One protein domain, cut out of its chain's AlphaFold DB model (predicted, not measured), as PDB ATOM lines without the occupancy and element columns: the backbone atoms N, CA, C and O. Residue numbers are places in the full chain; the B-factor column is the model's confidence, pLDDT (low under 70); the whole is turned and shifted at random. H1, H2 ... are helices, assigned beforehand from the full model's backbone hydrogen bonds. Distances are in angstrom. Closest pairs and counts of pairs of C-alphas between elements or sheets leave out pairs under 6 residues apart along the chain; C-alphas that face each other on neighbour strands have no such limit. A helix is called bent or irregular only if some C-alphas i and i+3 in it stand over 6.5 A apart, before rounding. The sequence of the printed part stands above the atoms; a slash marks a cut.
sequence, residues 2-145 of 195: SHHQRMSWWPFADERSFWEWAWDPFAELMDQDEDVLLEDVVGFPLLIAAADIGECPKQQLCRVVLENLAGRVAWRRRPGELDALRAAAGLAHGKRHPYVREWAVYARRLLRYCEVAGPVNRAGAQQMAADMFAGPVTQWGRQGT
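Overview. This is residues 2 to 145 of the 195 residues of an uncharacterized protein of Actinoplanes lobatus (UniProt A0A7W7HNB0). What shape does this domain have? Four helices, H3 to H6, form an up-and-down bundle, each running against the one before it in the chain, with H4 nearest the middle of the whole. The short H2 packs on H4, H1 and H7 lie far from the middle on opposite sides of the domain, and residues 2 to 7 stick out as a tail. What is it made of, and how large is it? The printed part has 144 residues with seven named helices, H1 to H7 in order along the chain, and no named strand; the class is all helix. It is compact, with a radius of gyration of the C-alphas of 15.4 A, and spans 47 by 46 by 29 A.

Along the chain. Where are the longest helices? H4, residues 59 to 76, measures 25.8 A from C-alpha 59 at (47.075, 42.678, -60.815) to C-alpha 76, and H6, residues 98 to 115, measures 26.1 A. Where are the others? H3 is residues 41 to 52, 17.4 A, and H5 is residues 79 to 93, 21.4 A. H1 is residues 15 to 23, beginning at C-alpha 15 (40.895, 29.279, -54.949), and H2 is residues 34 to 37. H7, residues 122 to 134, is 17.9 A long and ends at C-alpha 134 (54.561, 55.495, -49.182).

Arrangement. How do the bundle's helices stand? H4 and H6 touch and run the same way at a shallow tilt of 6 degrees, the C-alphas of Ala 74 and Leu 110 closest at 6.0 A. H5 and H6, a hairpin, touch at a shallow tilt of 31 degrees, with C-alphas Ala 89 and Ala 104 closest at 4.5 A. H3 and H4, also a hairpin, touch with C-alphas Ala 51 and Gln 59 closest at 4.6 A. What lies outward? H2 touches residues 61 to 65 of H4, C-alphas Asp 35 and Val 65 being closest at 5.9 A. H1 only just touches H3, with 3 pairs of C-alphas within 8 A, Ala 22 and Ala 50 closest at 7.1 A. H7 only just touches H6, also with 3 pairs, C-alphas Tyr 106 and Asp 131 closest at 7.2 A. What do the backbones show? In H1, H4, H5, H6 and H7 every O i to N i+4 pair is within hydrogen-bond range, while H2 is too short for one. H3 has 6 of 8 and is irregular, C-alphas 42 and 45 being 7.5 A apart.

Size, cuts and confidence. How far does it reach? The two C-alphas farthest apart, of Phe 26 and Pro 119, are 47.6 A apart. Are there cuts or long links? The printed part has no cut, and no link is long. Where is confidence low? The mean pLDDT of the printed part is 81.8, with residues 2 to 8, 31 to 32 and 117 to 145 under 70.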
ATOM      1  N   SER A   2      38.103  29.885 -24.554       34.75
ATOM      2  CA  SER A   2      37.342  29.698 -25.792       34.75
ATOM      3  C   SER A   2      38.079  30.402 -26.930       34.75
ATOM      4  O   SER A   2      38.271  31.617 -26.880       34.75
ATOM      5  N   HIS A   3      38.552  29.641 -27.916       39.19
ATOM      6  CA  HIS A   3      39.040  30.198 -29.169       39.19
ATOM      7  C   HIS A   3      37.848  30.855 -29.864       39.19
ATOM      8  O   HIS A   3      36.997  30.168 -30.420       39.19
ATOM      9  N   HIS A   4      37.775  32.185 -29.833       41.12
ATOM     10  CA  HIS A   4      36.973  32.908 -30.809       41.12
ATOM     11  C   HIS A   4      37.531  32.563 -32.193       41.12
ATOM     12  O   HIS A   4      38.531  33.140 -32.621       41.12
ATOM     13  N   GLN A   5      36.913  31.585 -32.864       45.59
ATOM     14  CA  GLN A   5      36.998  31.424 -34.310       45.59
ATOM     15  C   GLN A   5      36.581  32.764 -34.901       45.59
ATOM     16  O   GLN A   5      35.401  33.106 -34.941       45.59
ATOM     17  N   ARG A   6      37.564  33.578 -35.280       55.44
ATOM     18  CA  ARG A   6      37.280  34.716 -36.137       55.44
ATOM     19  C   ARG A   6      36.773  34.140 -37.442       55.44
ATOM     20  O   ARG A   6      37.454  33.315 -38.045       55.44
ATOM     21  N   MET A   7      35.580  34.563 -37.834       56.91
ATOM     22  CA  MET A   7      35.136  34.388 -39.203       56.91
ATOM     23  C   MET A   7      36.201  35.030 -40.092       56.91
ATOM     24  O   MET A   7      36.529  36.203 -39.914       56.91
ATOM     25  N   SER A   8      36.808  34.205 -40.944       68.94
ATOM     26  CA  SER A   8      37.596  34.667 -42.081       68.94
ATOM     27  C   SER A   8      36.691  35.585 -42.892       68.94
ATOM     28  O   SER A   8      35.583  35.177 -43.241       68.94
ATOM     29  N   TRP A   9      37.133  36.814 -43.136       83.12
ATOM     30  CA  TRP A   9      36.394  37.770 -43.968       83.12
ATOM     31  C   TRP A   9      36.709  37.572 -45.452       83.12
ATOM     32  O   TRP A   9      36.124  38.245 -46.294       83.12
ATOM     33  N   TRP A  10      37.604  36.625 -45.763       90.94
ATOM     34  CA  TRP A  10      37.934  36.231 -47.124       90.94
ATOM     35  C   TRP A  10      36.667  35.907 -47.939       90.94
ATOM     36  O   TRP A  10      35.931  34.989 -47.565       90.94
ATOM     37  N   PRO A  11      36.405  36.631 -49.042       91.50
ATOM     38  CA  PRO A  11      35.116  36.585 -49.729       91.50
ATOM     39  C   PRO A  11      34.977  35.386 -50.674       91.50
ATOM     40  O   PRO A  11      33.903  35.149 -51.221       91.50
ATOM     41  N   PHE A  12      36.047  34.613 -50.871       93.56
ATOM     42  CA  PHE A  12      36.046  33.465 -51.770       93.56
ATOM     43  C   PHE A  12      35.906  32.162 -50.997       93.56
ATOM     44  O   PHE A  12      36.647  31.904 -50.047       93.56
ATOM     45  N   ALA A  13      34.985  31.314 -51.451       90.06
ATOM     46  CA  ALA A  13      34.798  29.978 -50.898       90.06
ATOM     47  C   ALA A  13      36.002  29.060 -51.176       90.06
ATOM     48  O   ALA A  13      36.308  28.182 -50.369       90.06
ATOM     49  N   ASP A  14      36.690  29.274 -52.301       94.44
ATOM     50  CA  ASP A  14      37.855  28.506 -52.723       94.44
ATOM     51  C   ASP A  14      38.780  29.306 -53.666       94.44
ATOM     52  O   ASP A  14      38.513  30.450 -54.045       94.44
ATOM     53  N   GLU A  15      39.911  28.694 -54.032       96.62
ATOM     54  CA  GLU A  15      40.895  29.279 -54.949       96.62
ATOM     55  C   GLU A  15      40.336  29.484 -56.367       96.62
ATOM     56  O   GLU A  15      40.720  30.435 -57.049       96.62
ATOM     57  N   ARG A  16      39.416  28.629 -56.822       97.38
ATOM     58  CA  ARG A  16      38.843  28.745 -58.163       97.38
ATOM     59  C   ARG A  16      38.002  30.014 -58.272       97.38
ATOM     60  O   ARG A  16      38.191  30.760 -59.229       97.38
ATOM     61  N   SER A  17      37.140  30.287 -57.294       96.38
ATOM     62  CA  SER A  17      36.338  31.515 -57.261       96.38
ATOM     63  C   SER A  17      37.208  32.773 -57.220       96.38
ATOM     64  O   SER A  17      36.878  33.761 -57.872       96.38
ATOM     65  N   PHE A  18      38.344  32.736 -56.512       97.12
ATOM     66  CA  PHE A  18      39.314  33.834 -56.550       97.12
ATOM     67  C   PHE A  18      39.845  34.068 -57.965       97.12
ATOM     68  O   PHE A  18      39.895  35.207 -58.419       97.12
ATOM     69  N   TRP A  19      40.241  33.011 -58.677       97.94
ATOM     70  CA  TRP A  19      40.789  33.161 -60.023       97.94
ATOM     71  C   TRP A  19      39.740  33.574 -61.054       97.94
ATOM     72  O   TRP A  19      40.062  34.372 -61.930       97.94
ATOM     73  N   GLU A  20      38.502  33.088 -60.941       97.31
ATOM     74  CA  GLU A  20      37.384  33.551 -61.776       97.31
ATOM     75  C   GLU A  20      37.182  35.066 -61.615       97.31
ATOM     76  O   GLU A  20      37.128  35.785 -62.609       97.31
ATOM     77  N   TRP A  21      37.201  35.567 -60.377       96.50
ATOM     78  CA  TRP A  21      37.163  37.003 -60.095       96.50
ATOM     79  C   TRP A  21      38.408  37.759 -60.586       96.50
ATOM     80  O   TRP A  21      38.292  38.835 -61.166       96.50
ATOM     81  N   ALA A  22      39.610  37.220 -60.368       96.44
ATOM     82  CA  ALA A  22      40.862  37.895 -60.713       96.44
ATOM     83  C   ALA A  22      41.023  38.109 -62.229       96.44
ATOM     84  O   ALA A  22      41.655  39.083 -62.651       96.44
ATOM     85  N   TRP A  23      40.461  37.197 -63.030       97.81
ATOM     86  CA  TRP A  23      40.516  37.220 -64.493       97.81
ATOM     87  C   TRP A  23      39.349  37.943 -65.164       97.81
ATOM     88  O   TRP A  23      39.441  38.230 -66.357       97.81
ATOM     89  N   ASP A  24      38.292  38.273 -64.425       95.88
ATOM     90  CA  ASP A  24      37.200  39.094 -64.932       95.88
ATOM     91  C   ASP A  24      37.446  40.577 -64.579       95.88
ATOM     92  O   ASP A  24      37.357  40.965 -63.410       95.88
ATOM     93  N   PRO A  25      37.766  41.443 -65.564       91.62
ATOM     94  CA  PRO A  25      37.995  42.864 -65.311       91.62
ATOM     95  C   PRO A  25      36.751  43.606 -64.803       91.62
ATOM     96  O   PRO A  25      36.901  44.707 -64.276       91.62
ATOM     97  N   PHE A  26      35.555  43.039 -64.980       91.88
ATOM     98  CA  PHE A  26      34.278  43.634 -64.589       91.88
ATOM     99  C   PHE A  26      33.662  42.980 -63.350       91.88
ATOM    100  O   PHE A  26      32.652  43.475 -62.856       91.88
ATOM    101  N   ALA A  27      34.233  41.881 -62.848       90.62
ATOM    102  CA  ALA A  27      33.749  41.274 -61.618       90.62
ATOM    103  C   ALA A  27      34.044  42.194 -60.432       90.62
ATOM    104  O   ALA A  27      35.176  42.640 -60.249       90.62
ATOM    105  N   GLU A  28      33.045  42.428 -59.593       87.50
ATOM    106  CA  GLU A  28      33.160  43.192 -58.351       87.50
ATOM    107  C   GLU A  28      32.715  42.293 -57.194       87.50
ATOM    108  O   GLU A  28      31.738  41.554 -57.318       87.50
ATOM    109  N   LEU A  29      33.442  42.313 -56.073       83.06
ATOM    110  CA  LEU A  29      33.023  41.576 -54.875       83.06
ATOM    111  C   LEU A  29      31.828  42.239 -54.188       83.06
ATOM    112  O   LEU A  29      30.943  41.535 -53.704       83.06
ATOM    113  N   MET A  30      31.815  43.573 -54.149       78.19
ATOM    114  CA  MET A  30      30.735  44.427 -53.652       78.19
ATOM    115  C   MET A  30      30.871  45.837 -54.249       78.19
ATOM    116  O   MET A  30      31.992  46.286 -54.486       78.19
ATOM    117  N   ASP A  31      29.748  46.549 -54.392       62.50
ATOM    118  CA  ASP A  31      29.672  47.908 -54.965       62.50
ATOM    119  C   ASP A  31      30.572  48.947 -54.253       62.50
ATOM    120  O   ASP A  31      30.900  49.986 -54.828       62.50
ATOM    121  N   GLN A  32      30.954  48.708 -52.990       58.66
ATOM    122  CA  GLN A  32      31.880  49.543 -52.215       58.66
ATOM    123  C   GLN A  32      32.822  48.664 -51.375       58.66
ATOM    124  O   GLN A  32      32.398  47.648 -50.824       58.66
ATOM    125  N   ASP A  33      34.086  49.086 -51.262       70.50
ATOM    126  CA  ASP A  33      35.115  48.517 -50.375       70.50
ATOM    127  C   ASP A  33      35.626  47.098 -50.728       70.50
ATOM    128  O   ASP A  33      35.998  46.316 -49.847       70.50
ATOM    129  N   GLU A  34      35.696  46.758 -52.022       74.44
ATOM    130  CA  GLU A  34      36.277  45.490 -52.511       74.44
ATOM    131  C   GLU A  34      37.687  45.227 -51.947       74.44
ATOM    132  O   GLU A  34      38.025  44.099 -51.588       74.44
ATOM    133  N   ASP A  35      38.506  46.270 -51.814       74.88
ATOM    134  CA  ASP A  35      39.846  46.179 -51.246       74.88
ATOM    135  C   ASP A  35      39.829  45.782 -49.764       74.88
ATOM    136  O   ASP A  35      40.634  44.946 -49.358       74.88
ATOM    137  N   VAL A  36      38.884  46.301 -48.975       78.94
ATOM    138  CA  VAL A  36      38.721  45.967 -47.551       78.94
ATOM    139  C   VAL A  36      38.332  44.503 -47.360       78.94
ATOM    140  O   VAL A  36      38.834  43.856 -46.440       78.94
ATOM    141  N   LEU A  37      37.479  43.958 -48.231       84.31
ATOM    142  CA  LEU A  37      37.085  42.544 -48.173       84.31
ATOM    143  C   LEU A  37      38.271  41.608 -48.431       84.31
ATOM    144  O   LEU A  37      38.337  40.507 -47.886       84.31
ATOM    145  N   LEU A  38      39.234  42.059 -49.232       88.62
ATOM    146  CA  LEU A  38      40.440  41.303 -49.559       88.62
ATOM    147  C   LEU A  38      41.532  41.404 -48.477       88.62
ATOM    148  O   LEU A  38      42.538  40.697 -48.561       88.62
ATOM    149  N   GLU A  39      41.366  42.235 -47.443       88.00
ATOM    150  CA  GLU A  39      42.339  42.410 -46.355       88.00
ATOM    151  C   GLU A  39      42.282  41.290 -45.289       88.00
ATOM    152  O   GLU A  39      42.274  41.545 -44.076       88.00
ATOM    153  N   ASP A  40      42.299  40.030 -45.724       92.88
ATOM    154  CA  ASP A  40      42.453  38.860 -44.854       92.88
ATOM    155  C   ASP A  40      43.812  38.183 -45.092       92.88
ATOM    156  O   ASP A  40      44.237  37.957 -46.227       92.88
ATOM    157  N   VAL A  41      44.506  37.817 -44.011       94.75
ATOM    158  CA  VAL A  41      45.829  37.174 -44.075       94.75
ATOM    159  C   VAL A  41      45.789  35.799 -44.745       94.75
ATOM    160  O   VAL A  41      46.805  35.365 -45.288       94.75
ATOM    161  N   VAL A  42      44.629  35.133 -44.751       94.62
ATOM    162  CA  VAL A  42      44.410  33.890 -45.513       94.62
ATOM    163  C   VAL A  42      44.586  34.122 -47.018       94.62
ATOM    164  O   VAL A  42      45.054  33.234 -47.729       94.62
ATOM    165  N   GLY A  43      44.286  35.332 -47.494       95.31
ATOM    166  CA  GLY A  43      44.370  35.720 -48.897       95.31
ATOM    167  C   GLY A  43      45.779  35.975 -49.428       95.31
ATOM    168  O   GLY A  43      45.965  36.010 -50.646       95.31
ATOM    169  N   PHE A  44      46.788  36.127 -48.557       96.50
ATOM    170  CA  PHE A  44      48.154  36.484 -48.971       96.50
ATOM    171  C   PHE A  44      48.692  35.653 -50.148       96.50
ATOM    172  O   PHE A  44      49.208  36.256 -51.091       96.50
ATOM    173  N   PRO A  45      48.596  34.306 -50.160       97.81
ATOM    174  CA  PRO A  45      49.158  33.508 -51.247       97.81
ATOM    175  C   PRO A  45      48.536  33.817 -52.613       97.81
ATOM    176  O   PRO A  45      49.264  33.940 -53.600       97.81
ATOM    177  N   LEU A  46      47.210  33.980 -52.655       98.00
ATOM    178  CA  LEU A  46      46.449  34.237 -53.877       98.00
ATOM    179  C   LEU A  46      46.677  35.661 -54.384       98.00
ATOM    180  O   LEU A  46      46.979  35.858 -55.559       98.00
ATOM    181  N   LEU A  47      46.664  36.644 -53.480       97.44
ATOM    182  CA  LEU A  47      46.983  38.033 -53.804       97.44
ATOM    183  C   LEU A  47      48.411  38.177 -54.354       97.44
ATOM    184  O   LEU A  47      48.620  38.864 -55.352       97.44
ATOM    185  N   ILE A  48      49.395  37.492 -53.754       98.00
ATOM    186  CA  ILE A  48      50.782  37.453 -54.254       98.00
ATOM    187  C   ILE A  48      50.838  36.825 -55.647       98.00
ATOM    188  O   ILE A  48      51.550  37.333 -56.513       98.00
ATOM    189  N   ALA A  49      50.129  35.716 -55.866       97.75
ATOM    190  CA  ALA A  49      50.111  35.042 -57.158       97.75
ATOM    191  C   ALA A  49      49.509  35.940 -58.248       97.75
ATOM    192  O   ALA A  49      50.139  36.128 -59.285       97.75
ATOM    193  N   ALA A  50      48.353  36.557 -57.996       97.19
ATOM    194  CA  ALA A  50      47.719  37.477 -58.936       97.19
ATOM    195  C   ALA A  50      48.582  38.724 -59.203       97.19
ATOM    196  O   ALA A  50      48.733  39.135 -60.352       97.19
ATOM    197  N   ALA A  51      49.221  39.286 -58.170       96.06
ATOM    198  CA  ALA A  51      50.132  40.425 -58.306       96.06
ATOM    199  C   ALA A  51      51.408  40.106 -59.119       96.06
ATOM    200  O   ALA A  51      52.014  41.023 -59.687       96.06
ATOM    201  N   ASP A  52      51.821  38.834 -59.177       97.25
ATOM    202  CA  ASP A  52      52.991  38.355 -59.929       97.25
ATOM    203  C   ASP A  52      52.702  38.143 -61.426       97.25
ATOM    204  O   ASP A  52      53.614  38.198 -62.253       97.25
ATOM    205  N   ILE A  53      51.436  37.933 -61.798       96.69
ATOM    206  CA  ILE A  53      51.028  37.663 -63.182       96.69
ATOM    207  C   ILE A  53      50.830  38.987 -63.926       96.69
ATOM    208  O   ILE A  53      49.879  39.716 -63.661       96.69
ATOM    209  N   GLY A  54      51.725  39.288 -64.874       91.69
ATOM    210  CA  GLY A  54      51.716  40.524 -65.678       91.69
ATOM    211  C   GLY A  54      50.426  40.797 -66.454       91.69
ATOM    212  O   GLY A  54      50.094  41.951 -66.687       91.69
ATOM    213  N   GLU A  55      49.705  39.745 -66.834       95.19
ATOM    214  CA  GLU A  55      48.486  39.826 -67.648       95.19
ATOM    215  C   GLU A  55      47.197  39.810 -66.813       95.19
ATOM    216  O   GLU A  55      46.116  39.963 -67.371       95.19
ATOM    217  N   CYS A  56      47.287  39.629 -65.490       95.88
ATOM    218  CA  CYS A  56      46.116  39.569 -64.618       95.88
ATOM    219  C   CYS A  56      45.398  40.934 -64.600       95.88
ATOM    220  O   CYS A  56      46.007  41.927 -64.188       95.88
ATOM    221  N   PRO A  57      44.109  41.020 -64.983       94.94
ATOM    222  CA  PRO A  57      43.370  42.283 -64.999       94.94
ATOM    223  C   PRO A  57      43.352  42.985 -63.640       94.94
ATOM    224  O   PRO A  57      43.520  44.202 -63.556       94.94
ATOM    225  N   LYS A  58      43.234  42.209 -62.557       93.69
ATOM    226  CA  LYS A  58      43.236  42.714 -61.179       93.69
ATOM    227  C   LYS A  58      44.624  42.757 -60.537       93.69
ATOM    228  O   LYS A  58      44.731  42.933 -59.321       93.69
ATOM    229  N   GLN A  59      45.701  42.653 -61.323       94.31
ATOM    230  CA  GLN A  59      47.075  42.678 -60.815       94.31
ATOM    231  C   GLN A  59      47.316  43.899 -59.922       94.31
ATOM    232  O   GLN A  59      47.778  43.757 -58.792       94.31
ATOM    233  N   GLN A  60      46.987  45.098 -60.409       89.56
ATOM    234  CA  GLN A  60      47.256  46.334 -59.676       89.56
ATOM    235  C   GLN A  60      46.425  46.449 -58.392       89.56
ATOM    236  O   GLN A  60      46.950  46.900 -57.378       89.56
ATOM    237  N   LEU A  61      45.170  45.995 -58.406       90.12
ATOM    238  CA  LEU A  61      44.335  45.944 -57.205       90.12
ATOM    239  C   LEU A  61      44.966  45.031 -56.146       90.12
ATOM    240  O   LEU A  61      45.159  45.448 -55.007       90.12
ATOM    241  N   CYS A  62      45.383  43.822 -56.538       93.56
ATOM    242  CA  CYS A  62      46.024  42.874 -55.625       93.56
ATOM    243  C   CYS A  62      47.293  43.458 -54.987       93.56
ATOM    244  O   CYS A  62      47.563  43.220 -53.813       93.56
ATOM    245  N   ARG A  63      48.063  44.263 -55.731       91.50
ATOM    246  CA  ARG A  63      49.238  44.968 -55.198       91.50
ATOM    247  C   ARG A  63      48.876  45.951 -54.091       91.50
ATOM    248  O   ARG A  63      49.491  45.896 -53.029       91.50
ATOM    249  N   VAL A  64      47.873  46.796 -54.326       87.38
ATOM    250  CA  VAL A  64      47.391  47.780 -53.343       87.38
ATOM    251  C   VAL A  64      46.906  47.077 -52.074       87.38
ATOM    252  O   VAL A  64      47.321  47.435 -50.972       87.38
ATOM    253  N   VAL A  65      46.112  46.011 -52.224       91.25
ATOM    254  CA  VAL A  65      45.631  45.213 -51.088       91.25
ATOM    255  C   VAL A  65      46.796  44.611 -50.299       91.25
ATOM    256  O   VAL A  65      46.813  44.702 -49.074       91.25
ATOM    257  N   LEU A  66      47.800  44.032 -50.970       93.56
ATOM    258  CA  LEU A  66      48.967  43.442 -50.302       93.56
ATOM    259  C   LEU A  66      49.720  44.445 -49.423       93.56
ATOM    260  O   LEU A  66      50.236  44.077 -48.366       93.56
ATOM    261  N   GLU A  67      49.824  45.699 -49.848       89.25
ATOM    262  CA  GLU A  67      50.497  46.743 -49.072       89.25
ATOM    263  C   GLU A  67      49.695  47.192 -47.871       89.25
ATOM    264  O   GLU A  67      50.228  47.202 -46.756       89.25
ATOM    265  N   ASN A  68      48.419  47.500 -48.098       86.44
ATOM    266  CA  ASN A  68      47.499  47.898 -47.045       86.44
ATOM    267  C   ASN A  68      47.414  46.808 -45.974       86.44
ATOM    268  O   ASN A  68      47.575  47.083 -44.781       86.44
ATOM    269  N   LEU A  69      47.267  45.549 -46.397       92.00
ATOM    270  CA  LEU A  69      47.208  44.402 -45.503       92.00
ATOM    271  C   LEU A  69      48.516  44.225 -44.719       92.00
ATOM    272  O   LEU A  69      48.471  44.091 -43.496       92.00
ATOM    273  N   ALA A  70      49.684  44.286 -45.369       92.25
ATOM    274  CA  ALA A  70      50.974  44.178 -44.678       92.25
ATOM    275  C   ALA A  70      51.166  45.282 -43.623       92.25
ATOM    276  O   ALA A  70      51.563  44.992 -42.490       92.25
ATOM    277  N   GLY A  71      50.825  46.530 -43.961       86.56
ATOM    278  CA  GLY A  71      50.865  47.662 -43.034       86.56
ATOM    279  C   GLY A  71      49.923  47.471 -41.842       86.56
ATOM    280  O   GLY A  71      50.331  47.646 -40.692       86.56
ATOM    281  N   ARG A  72      48.680  47.029 -42.083       86.38
ATOM    282  CA  ARG A  72      47.700  46.746 -41.018       86.38
ATOM    283  C   ARG A  72      48.149  45.618 -40.099       86.38
ATOM    284  O   ARG A  72      48.004  45.746 -38.883       86.38
ATOM    285  N   VAL A  73      48.709  44.541 -40.647       90.94
ATOM    286  CA  VAL A  73      49.278  43.441 -39.856       90.94
ATOM    287  C   VAL A  73      50.410  43.951 -38.962       90.94
ATOM    288  O   VAL A  73      50.410  43.700 -37.753       90.94
ATOM    289  N   ALA A  74      51.340  44.727 -39.525       87.50
ATOM    290  CA  ALA A  74      52.461  45.296 -38.783       87.50
ATOM    291  C   ALA A  74      52.019  46.292 -37.695       87.50
ATOM    292  O   ALA A  74      52.619  46.348 -36.619       87.50
ATOM    293  N   TRP A  75      50.947  47.047 -37.944       82.69
ATOM    294  CA  TRP A  75      50.336  47.942 -36.962       82.69
ATOM    295  C   TRP A  75      49.660  47.177 -35.818       82.69
ATOM    296  O   TRP A  75      49.896  47.471 -34.647       82.69
ATOM    297  N   ARG A  76      48.836  46.170 -36.140       84.94
ATOM    298  CA  ARG A  76      48.067  45.387 -35.155       84.94
ATOM    299  C   ARG A  76      48.939  44.447 -34.323       84.94
ATOM    300  O   ARG A  76      48.565  44.137 -33.194       84.94
ATOM    301  N   ARG A  77      50.064  43.976 -34.878       87.44
ATOM    302  CA  ARG A  77      51.065  43.113 -34.218       87.44
ATOM    303  C   ARG A  77      50.485  41.849 -33.580       87.44
ATOM    304  O   ARG A  77      50.928  41.417 -32.517       87.44
ATOM    305  N   ARG A  78      49.477  41.238 -34.205       90.25
ATOM    306  CA  ARG A  78      48.908  39.983 -33.700       90.25
ATOM    307  C   ARG A  78      49.807  38.814 -34.113       90.25
ATOM    308  O   ARG A  78      50.112  38.725 -35.300       90.25
ATOM    309  N   PRO A  79      50.179  37.892 -33.203       88.94
ATOM    310  CA  PRO A  79      51.137  36.825 -33.510       88.94
ATOM    311  C   PRO A  79      50.817  36.024 -34.782       88.94
ATOM    312  O   PRO A  79      51.648  35.959 -35.678       88.94
ATOM    313  N   GLY A  80      49.583  35.522 -34.929       91.25
ATOM    314  CA  GLY A  80      49.196  34.745 -36.116       91.25
ATOM    315  C   GLY A  80      49.175  35.548 -37.423       91.25
ATOM    316  O   GLY A  80      49.463  35.002 -38.484       91.25
ATOM    317  N   GLU A  81      48.888  36.852 -37.361       94.00
ATOM    318  CA  GLU A  81      48.955  37.730 -38.538       94.00
ATOM    319  C   GLU A  81      50.423  37.980 -38.941       94.00
ATOM    320  O   GLU A  81      50.750  37.949 -40.126       94.00
ATOM    321  N   LEU A  82      51.324  38.166 -37.967       94.06
ATOM    322  CA  LEU A  82      52.762  38.326 -38.215       94.06
ATOM    323  C   LEU A  82      53.386  37.053 -38.806       94.06
ATOM    324  O   LEU A  82      54.207  37.141 -39.718       94.06
ATOM    325  N   ASP A  83      52.972  35.874 -38.338       96.31
ATOM    326  CA  ASP A  83      53.420  34.597 -38.900       96.31
ATOM    327  C   ASP A  83      52.963  34.428 -40.354       96.31
ATOM    328  O   ASP A  83      53.767  34.049 -41.213       96.31
ATOM    329  N   ALA A  84      51.711  34.790 -40.655       96.12
ATOM    330  CA  ALA A  84      51.191  34.796 -42.019       96.12
ATOM    331  C   ALA A  84      51.965  35.773 -42.920       96.12
ATOM    332  O   ALA A  84      52.375  35.402 -44.020       96.12
ATOM    333  N   LEU A  85      52.254  36.987 -42.435       96.19
ATOM    334  CA  LEU A  85      53.068  37.963 -43.164       96.19
ATOM    335  C   LEU A  85      54.497  37.450 -43.408       96.19
ATOM    336  O   LEU A  85      55.050  37.664 -44.486       96.19
ATOM    337  N   ARG A  86      55.096  36.729 -42.451       97.25
ATOM    338  CA  ARG A  86      56.426  36.118 -42.614       97.25
ATOM    339  C   ARG A  86      56.425  35.042 -43.696       97.25
ATOM    340  O   ARG A  86      57.315  35.039 -44.549       97.25
ATOM    341  N   ALA A  87      55.417  34.169 -43.698       97.50
ATOM    342  CA  ALA A  87      55.241  33.160 -44.738       97.50
ATOM    343  C   ALA A  87      55.028  33.808 -46.119       97.50
ATOM    344  O   ALA A  87      55.691  33.441 -47.091       97.50
ATOM    345  N   ALA A  88      54.178  34.834 -46.184       97.44
ATOM    346  CA  ALA A  88      53.888  35.596 -47.393       97.44
ATOM    347  C   ALA A  88      55.141  36.294 -47.957       97.44
ATOM    348  O   ALA A  88      55.428  36.194 -49.150       97.44
ATOM    349  N   ALA A  89      55.956  36.920 -47.105       96.81
ATOM    350  CA  ALA A  89      57.228  37.522 -47.507       96.81
ATOM    351  C   ALA A  89      58.258  36.481 -47.993       96.81
ATOM    352  O   ALA A  89      59.123  36.783 -48.819       96.81
ATOM    353  N   GLY A  90      58.192  35.246 -47.486       97.06
ATOM    354  CA  GLY A  90      58.947  34.111 -48.021       97.06
ATOM    355  C   GLY A  90      58.500  33.753 -49.439       97.06
ATOM    356  O   GLY A  90      59.327  33.704 -50.348       97.06
ATOM    357  N   LEU A  91      57.188  33.590 -49.634       96.50
ATOM    358  CA  LEU A  91      56.577  33.262 -50.924       96.50
ATOM    359  C   LEU A  91      56.877  34.319 -51.996       96.50
ATOM    360  O   LEU A  91      57.262  33.974 -53.111       96.50
ATOM    361  N   ALA A  92      56.718  35.598 -51.656       96.19
ATOM    362  CA  ALA A  92      56.884  36.721 -52.573       96.19
ATOM    363  C   ALA A  92      58.338  36.925 -53.039       96.19
ATOM    364  O   ALA A  92      58.585  37.415 -54.138       96.19
ATOM    365  N   HIS A  93      59.322  36.506 -52.242       93.69
ATOM    366  CA  HIS A  93      60.736  36.674 -52.581       93.69
ATOM    367  C   HIS A  93      61.162  35.901 -53.840       93.69
ATOM    368  O   HIS A  93      62.018  36.373 -54.584       93.69
ATOM    369  N   GLY A  94      60.556  34.734 -54.087       90.94
ATOM    370  CA  GLY A  94      60.841  33.890 -55.255       90.94
ATOM    371  C   GLY A  94      60.029  34.237 -56.507       90.94
ATOM    372  O   GLY A  94      60.070  33.487 -57.481       90.94
ATOM    373  N   LYS A  95      59.248  35.322 -56.479       95.69
ATOM    374  CA  LYS A  95      58.335  35.703 -57.563       95.69
ATOM    375  C   LYS A  95      59.051  36.445 -58.689       95.69
ATOM    376  O   LYS A  95      60.168  36.936 -58.518       95.69
ATOM    377  N   ARG A  96      58.447  36.461 -59.878       93.44
ATOM    378  CA  ARG A  96      59.091  36.969 -61.103       93.44
ATOM    379  C   ARG A  96      58.976  38.484 -61.204       93.44
ATOM    380  O   ARG A  96      59.935  39.156 -61.588       93.44
ATOM    381  N   HIS A  97      57.817  39.014 -60.847       92.12
ATOM    382  CA  HIS A  97      57.486  40.414 -60.971       92.12
ATOM    383  C   HIS A  97      58.326  41.255 -59.992       92.12
ATOM    384  O   HIS A  97      58.323  40.976 -58.787       92.12
ATOM    385  N   PRO A  98      59.023  42.312 -60.465       90.12
ATOM    386  CA  PRO A  98      59.865  43.165 -59.623       90.12
ATOM    387  C   PRO A  98      59.142  43.687 -58.380       90.12
ATOM    388  O   PRO A  98      59.625  43.472 -57.273       90.12
ATOM    389  N   TYR A  99      57.938  44.235 -58.566       89.50
ATOM    390  CA  TYR A  99      57.096  44.716 -57.470       89.50
ATOM    391  C   TYR A  99      56.902  43.679 -56.353       89.50
ATOM    392  O   TYR A  99      57.063  43.998 -55.184       89.50
ATOM    393  N   VAL A 100      56.581  42.421 -56.681       93.31
ATOM    394  CA  VAL A 100      56.276  41.407 -55.656       93.31
ATOM    395  C   VAL A 100      57.528  41.064 -54.845       93.31
ATOM    396  O   VAL A 100      57.463  40.889 -53.626       93.31
ATOM    397  N   ARG A 101      58.698  41.052 -55.494       92.88
ATOM    398  CA  ARG A 101      59.981  40.883 -54.800       92.88
ATOM    399  C   ARG A 101      60.303  42.066 -53.891       92.88
ATOM    400  O   ARG A 101      60.796  41.858 -52.786       92.88
ATOM    401  N   GLU A 102      60.027  43.289 -54.327       88.06
ATOM    402  CA  GLU A 102      60.225  44.496 -53.514       88.06
ATOM    403  C   GLU A 102      59.256  44.555 -52.335       88.06
ATOM    404  O   GLU A 102      59.676  44.829 -51.209       88.06
ATOM    405  N   TRP A 103      57.994  44.189 -52.559       93.38
ATOM    406  CA  TRP A 103      57.006  44.010 -51.504       93.38
ATOM    407  C   TRP A 103      57.488  42.997 -50.459       93.38
ATOM    408  O   TRP A 103      57.365  43.245 -49.261       93.38
ATOM    409  N   ALA A 104      58.143  41.903 -50.870       94.50
ATOM    410  CA  ALA A 104      58.743  40.951 -49.933       94.50
ATOM    411  C   ALA A 104      59.826  41.596 -49.048       94.50
ATOM    412  O   ALA A 104      59.924  41.293 -47.856       94.50
ATOM    413  N   VAL A 105      60.646  42.493 -49.610       90.19
ATOM    414  CA  VAL A 105      61.651  43.247 -48.845       90.19
ATOM    415  C   VAL A 105      60.966  44.204 -47.870       90.19
ATOM    416  O   VAL A 105      61.342  44.236 -46.697       90.19
ATOM    417  N   TYR A 106      59.944  44.933 -48.319       88.38
ATOM    418  CA  TYR A 106      59.128  45.807 -47.475       88.38
ATOM    419  C   TYR A 106      58.486  45.046 -46.304       88.38
ATOM    420  O   TYR A 106      58.692  45.413 -45.149       88.38
ATOM    421  N   ALA A 107      57.818  43.920 -46.567       92.50
ATOM    422  CA  ALA A 107      57.206  43.078 -45.542       92.50
ATOM    423  C   ALA A 107      58.229  42.574 -44.505       92.50
ATOM    424  O   ALA A 107      57.966  42.592 -43.303       92.50
ATOM    425  N   ARG A 108      59.440  42.190 -44.936       92.06
ATOM    426  CA  ARG A 108      60.532  41.815 -44.015       92.06
ATOM    427  C   ARG A 108      61.002  42.986 -43.157       92.06
ATOM    428  O   ARG A 108      61.321  42.778 -41.987       92.06
ATOM    429  N   ARG A 109      61.056  44.202 -43.713       86.94
ATOM    430  CA  ARG A 109      61.377  45.407 -42.932       86.94
ATOM    431  C   ARG A 109      60.313  45.649 -41.865       86.94
ATOM    432  O   ARG A 109      60.682  45.792 -40.704       86.94
ATOM    433  N   LEU A 110      59.029  45.578 -42.227       86.12
ATOM    434  CA  LEU A 110      57.914  45.679 -41.280       86.12
ATOM    435  C   LEU A 110      58.023  44.666 -40.135       86.12
ATOM    436  O   LEU A 110      57.978  45.055 -38.970       86.12
ATOM    437  N   LEU A 111      58.240  43.386 -40.452       89.75
ATOM    438  CA  LEU A 111      58.407  42.328 -39.449       89.75
ATOM    439  C   LEU A 111      59.564  42.625 -38.495       89.75
ATOM    440  O   LEU A 111      59.400  42.544 -37.279       89.75
ATOM    441  N   ARG A 112      60.709  43.068 -39.027       85.94
ATOM    442  CA  ARG A 112      61.861  43.457 -38.207       85.94
ATOM    443  C   ARG A 112      61.508  44.565 -37.213       85.94
ATOM    444  O   ARG A 112      61.976  44.524 -36.080       85.94
ATOM    445  N   TYR A 113      60.688  45.536 -37.617       77.88
ATOM    446  CA  TYR A 113      60.229  46.613 -36.733       77.88
ATOM    447  C   TYR A 113      59.256  46.132 -35.655       77.88
ATOM    448  O   TYR A 113      59.226  46.686 -34.556       77.88
ATOM    449  N   CYS A 114      58.448  45.119 -35.955       82.44
ATOM    450  CA  CYS A 114      57.546  44.517 -34.980       82.44
ATOM    451  C   CYS A 114      58.296  43.656 -33.953       82.44
ATOM    452  O   CYS A 114      57.886  43.616 -32.795       82.44
ATOM    453  N   GLU A 115      59.372  42.983 -34.368       81.38
ATOM    454  CA  GLU A 115      60.063  41.949 -33.584       81.38
ATOM    455  C   GLU A 115      61.271  42.463 -32.789       81.38
ATOM    456  O   GLU A 115      61.563  41.950 -31.709       81.38
ATOM    457  N   VAL A 116      61.995  43.465 -33.296       76.00
ATOM    458  CA  VAL A 116      63.207  43.968 -32.639       76.00
ATOM    459  C   VAL A 116      62.850  45.097 -31.674       76.00
ATOM    460  O   VAL A 116      62.555  46.218 -32.083       76.00
ATOM    461  N   ALA A 117      62.935  44.818 -30.374       57.47
ATOM    462  CA  ALA A 117      62.892  45.850 -29.347       57.47
ATOM    463  C   ALA A 117      64.241  46.586 -29.287       57.47
ATOM    464  O   ALA A 117      65.279  45.980 -29.025       57.47
ATOM    465  N   GLY A 118      64.240  47.899 -29.518       58.72
ATOM    466  CA  GLY A 118      65.430  48.724 -29.335       58.72
ATOM    467  C   GLY A 118      65.384  50.052 -30.088       58.72
ATOM    468  O   GLY A 118      64.515  50.264 -30.935       58.72
ATOM    469  N   PRO A 119      66.319  50.968 -29.789       57.72
ATOM    470  CA  PRO A 119      66.459  52.204 -30.538       57.72
ATOM    471  C   PRO A 119      66.826  51.886 -31.991       57.72
ATOM    472  O   PRO A 119      67.894  51.346 -32.281       57.72
ATOM    473  N   VAL A 120      65.939  52.234 -32.921       61.44
ATOM    474  CA  VAL A 120      66.249  52.163 -34.349       61.44
ATOM    475  C   VAL A 120      67.146  53.348 -34.700       61.44
ATOM    476  O   VAL A 120      66.893  54.479 -34.280       61.44
ATOM    477  N   ASN A 121      68.220  53.108 -35.457       66.50
ATOM    478  CA  ASN A 121      69.087  54.199 -35.892       66.50
ATOM    479  C   ASN A 121      68.324  55.178 -36.812       66.50
ATOM    480  O   ASN A 121      67.292  54.847 -37.397       66.50
ATOM    481  N   ARG A 122      68.845  56.402 -36.955       56.25
ATOM    482  CA  ARG A 122      68.173  57.496 -37.677       56.25
ATOM    483  C   ARG A 122      67.808  57.147 -39.125       56.25
ATOM    484  O   ARG A 122      66.739  57.547 -39.578       56.25
ATOM    485  N   ALA A 123      68.675  56.424 -39.833       67.12
ATOM    486  CA  ALA A 123      68.426  56.003 -41.211       67.12
ATOM    487  C   ALA A 123      67.310  54.946 -41.282       67.12
ATOM    488  O   ALA A 123      66.426  55.036 -42.125       67.12
ATOM    489  N   GLY A 124      67.293  54.001 -40.340       64.19
ATOM    490  CA  GLY A 124      66.216  53.026 -40.198       64.19
ATOM    491  C   GLY A 124      64.882  53.689 -39.866       64.19
ATOM    492  O   GLY A 124      63.878  53.352 -40.474       64.19
ATOM    493  N   ALA A 125      64.866  54.697 -38.990       63.50
ATOM    494  CA  ALA A 125      63.665  55.490 -38.717       63.50
ATOM    495  C   ALA A 125      63.160  56.273 -39.937       63.50
ATOM    496  O   ALA A 125      61.953  56.387 -40.137       63.50
ATOM    497  N   GLN A 126      64.074  56.757 -40.782       61.94
ATOM    498  CA  GLN A 126      63.744  57.350 -42.081       61.94
ATOM    499  C   GLN A 126      63.123  56.378 -43.056       61.94
ATOM    500  O   GLN A 126      62.098  56.684 -43.654       61.94
ATOM    501  N   GLN A 127      63.701  55.195 -43.181       66.88
ATOM    502  CA  GLN A 127      63.111  54.195 -44.046       66.88
ATOM    503  C   GLN A 127      61.773  53.698 -43.482       66.88
ATOM    504  O   GLN A 127      60.853  53.502 -44.255       66.88
ATOM    505  N   MET A 128      61.627  53.576 -42.155       66.06
ATOM    506  CA  MET A 128      60.388  53.155 -41.484       66.06
ATOM    507  C   MET A 128      59.198  54.025 -41.835       66.06
ATOM    508  O   MET A 128      58.175  53.510 -42.273       66.06
ATOM    509  N   ALA A 129      59.298  55.331 -41.598       65.69
ATOM    510  CA  ALA A 129      58.149  56.172 -41.861       65.69
ATOM    511  C   ALA A 129      57.976  56.420 -43.372       65.69
ATOM    512  O   ALA A 129      56.839  56.522 -43.804       65.69
ATOM    513  N   ALA A 130      59.027  56.374 -44.204       65.81
ATOM    514  CA  ALA A 130      58.845  56.355 -45.660       65.81
ATOM    515  C   ALA A 130      58.074  55.100 -46.106       65.81
ATOM    516  O   ALA A 130      57.093  55.203 -46.829       65.81
ATOM    517  N   ASP A 131      58.458  53.928 -45.603       66.94
ATOM    518  CA  ASP A 131      57.774  52.655 -45.833       66.94
ATOM    519  C   ASP A 131      56.305  52.718 -45.356       66.94
ATOM    520  O   ASP A 131      55.419  52.249 -46.061       66.94
ATOM    521  N   MET A 132      56.033  53.338 -44.200       63.09
ATOM    522  CA  MET A 132      54.683  53.482 -43.627       63.09
ATOM    523  C   MET A 132      53.796  54.478 -44.390       63.09
ATOM    524  O   MET A 132      52.585  54.288 -44.447       63.09
ATOM    525  N   PHE A 133      54.378  55.551 -44.931       59.50
ATOM    526  CA  PHE A 133      53.641  56.609 -45.627       59.50
ATOM    527  C   PHE A 133      53.523  56.376 -47.136       59.50
ATOM    528  O   PHE A 133      52.585  56.885 -47.746       59.50
ATOM    529  N   ALA A 134      54.458  55.633 -47.735       57.09
ATOM    530  CA  ALA A 134      54.561  55.495 -49.182       57.09
ATOM    531  C   ALA A 134      54.390  54.051 -49.686       57.09
ATOM    532  O   ALA A 134      53.809  53.879 -50.744       57.09
ATOM    533  N   GLY A 135      54.833  53.003 -48.985       57.38
ATOM    534  CA  GLY A 135      54.775  51.626 -49.517       57.38
ATOM    535  C   GLY A 135      55.503  51.409 -50.875       57.38
ATOM    536  O   GLY A 135      55.992  52.354 -51.492       57.38
ATOM    537  N   PRO A 136      55.664  50.162 -51.351       56.53
ATOM    538  CA  PRO A 136      56.270  49.865 -52.662       56.53
ATOM    539  C   PRO A 136      55.462  50.276 -53.921       56.53
ATOM    540  O   PRO A 136      56.077  50.549 -54.954       56.53
ATOM    541  N   VAL A 137      54.123  50.370 -53.883       50.56
ATOM    542  CA  VAL A 137      53.244  50.712 -55.030       50.56
ATOM    543  C   VAL A 137      53.596  52.095 -55.524       50.56
ATOM    544  O   VAL A 137      53.463  52.399 -56.710       50.56
ATOM    545  N   THR A 138      54.103  52.929 -54.624       50.81
ATOM    546  CA  THR A 138      54.414  54.304 -54.936       50.81
ATOM    547  C   THR A 138      55.743  54.492 -55.667       50.81
ATOM    548  O   THR A 138      56.000  55.571 -56.193       50.81
ATOM    549  N   GLN A 139      56.562  53.444 -55.805       44.59
ATOM    550  CA  GLN A 139      57.873  53.545 -56.452       44.59
ATOM    551  C   GLN A 139      57.866  53.257 -57.970       44.59
ATOM    552  O   GLN A 139      58.809  53.664 -58.644       44.59
ATOM    553  N   TRP A 140      56.824  52.627 -58.549       42.91
ATOM    554  CA  TRP A 140      56.911  52.049 -59.913       42.91
ATOM    555  C   TRP A 140      55.708  52.255 -60.865       42.91
ATOM    556  O   TRP A 140      55.290  51.328 -61.557       42.91
ATOM    557  N   GLY A 141      55.207  53.487 -61.028       41.19
ATOM    558  CA  GLY A 141      54.674  53.877 -62.353       41.19
ATOM    559  C   GLY A 141      53.178  54.180 -62.525       41.19
ATOM    560  O   GLY A 141      52.730  54.337 -63.658       41.19
ATOM    561  N   ARG A 142      52.411  54.395 -61.455       40.72
ATOM    562  CA  ARG A 142      51.272  55.337 -61.486       40.72
ATOM    563  C   ARG A 142      51.190  56.050 -60.147       40.72
ATOM    564  O   ARG A 142      50.982  55.382 -59.146       40.72
ATOM    565  N   GLN A 143      51.322  57.380 -60.164       43.66
ATOM    566  CA  GLN A 143      50.873  58.297 -59.100       43.66
ATOM    567  C   GLN A 143      51.193  57.837 -57.681       43.66
ATOM    568  O   GLN A 143      50.390  57.926 -56.751       43.66
ATOM    569  N   GLY A 144      52.387  57.284 -57.547       38.06
ATOM    570  CA  GLY A 144      52.873  56.785 -56.300       38.06
ATOM    571  C   GLY A 144      53.133  57.948 -55.374       38.06
ATOM    572  O   GLY A 144      54.021  58.742 -55.649       38.06
ATOM    573  N   THR A 145      52.335  58.093 -54.320       43.91
ATOM    574  CA  THR A 145      52.374  59.265 -53.435       43.91
ATOM    575  C   THR A 145      52.189  60.608 -54.154       43.91
ATOM    576  O   THR A 145      52.675  61.620 -53.665       43.91
TER     577      THR A 145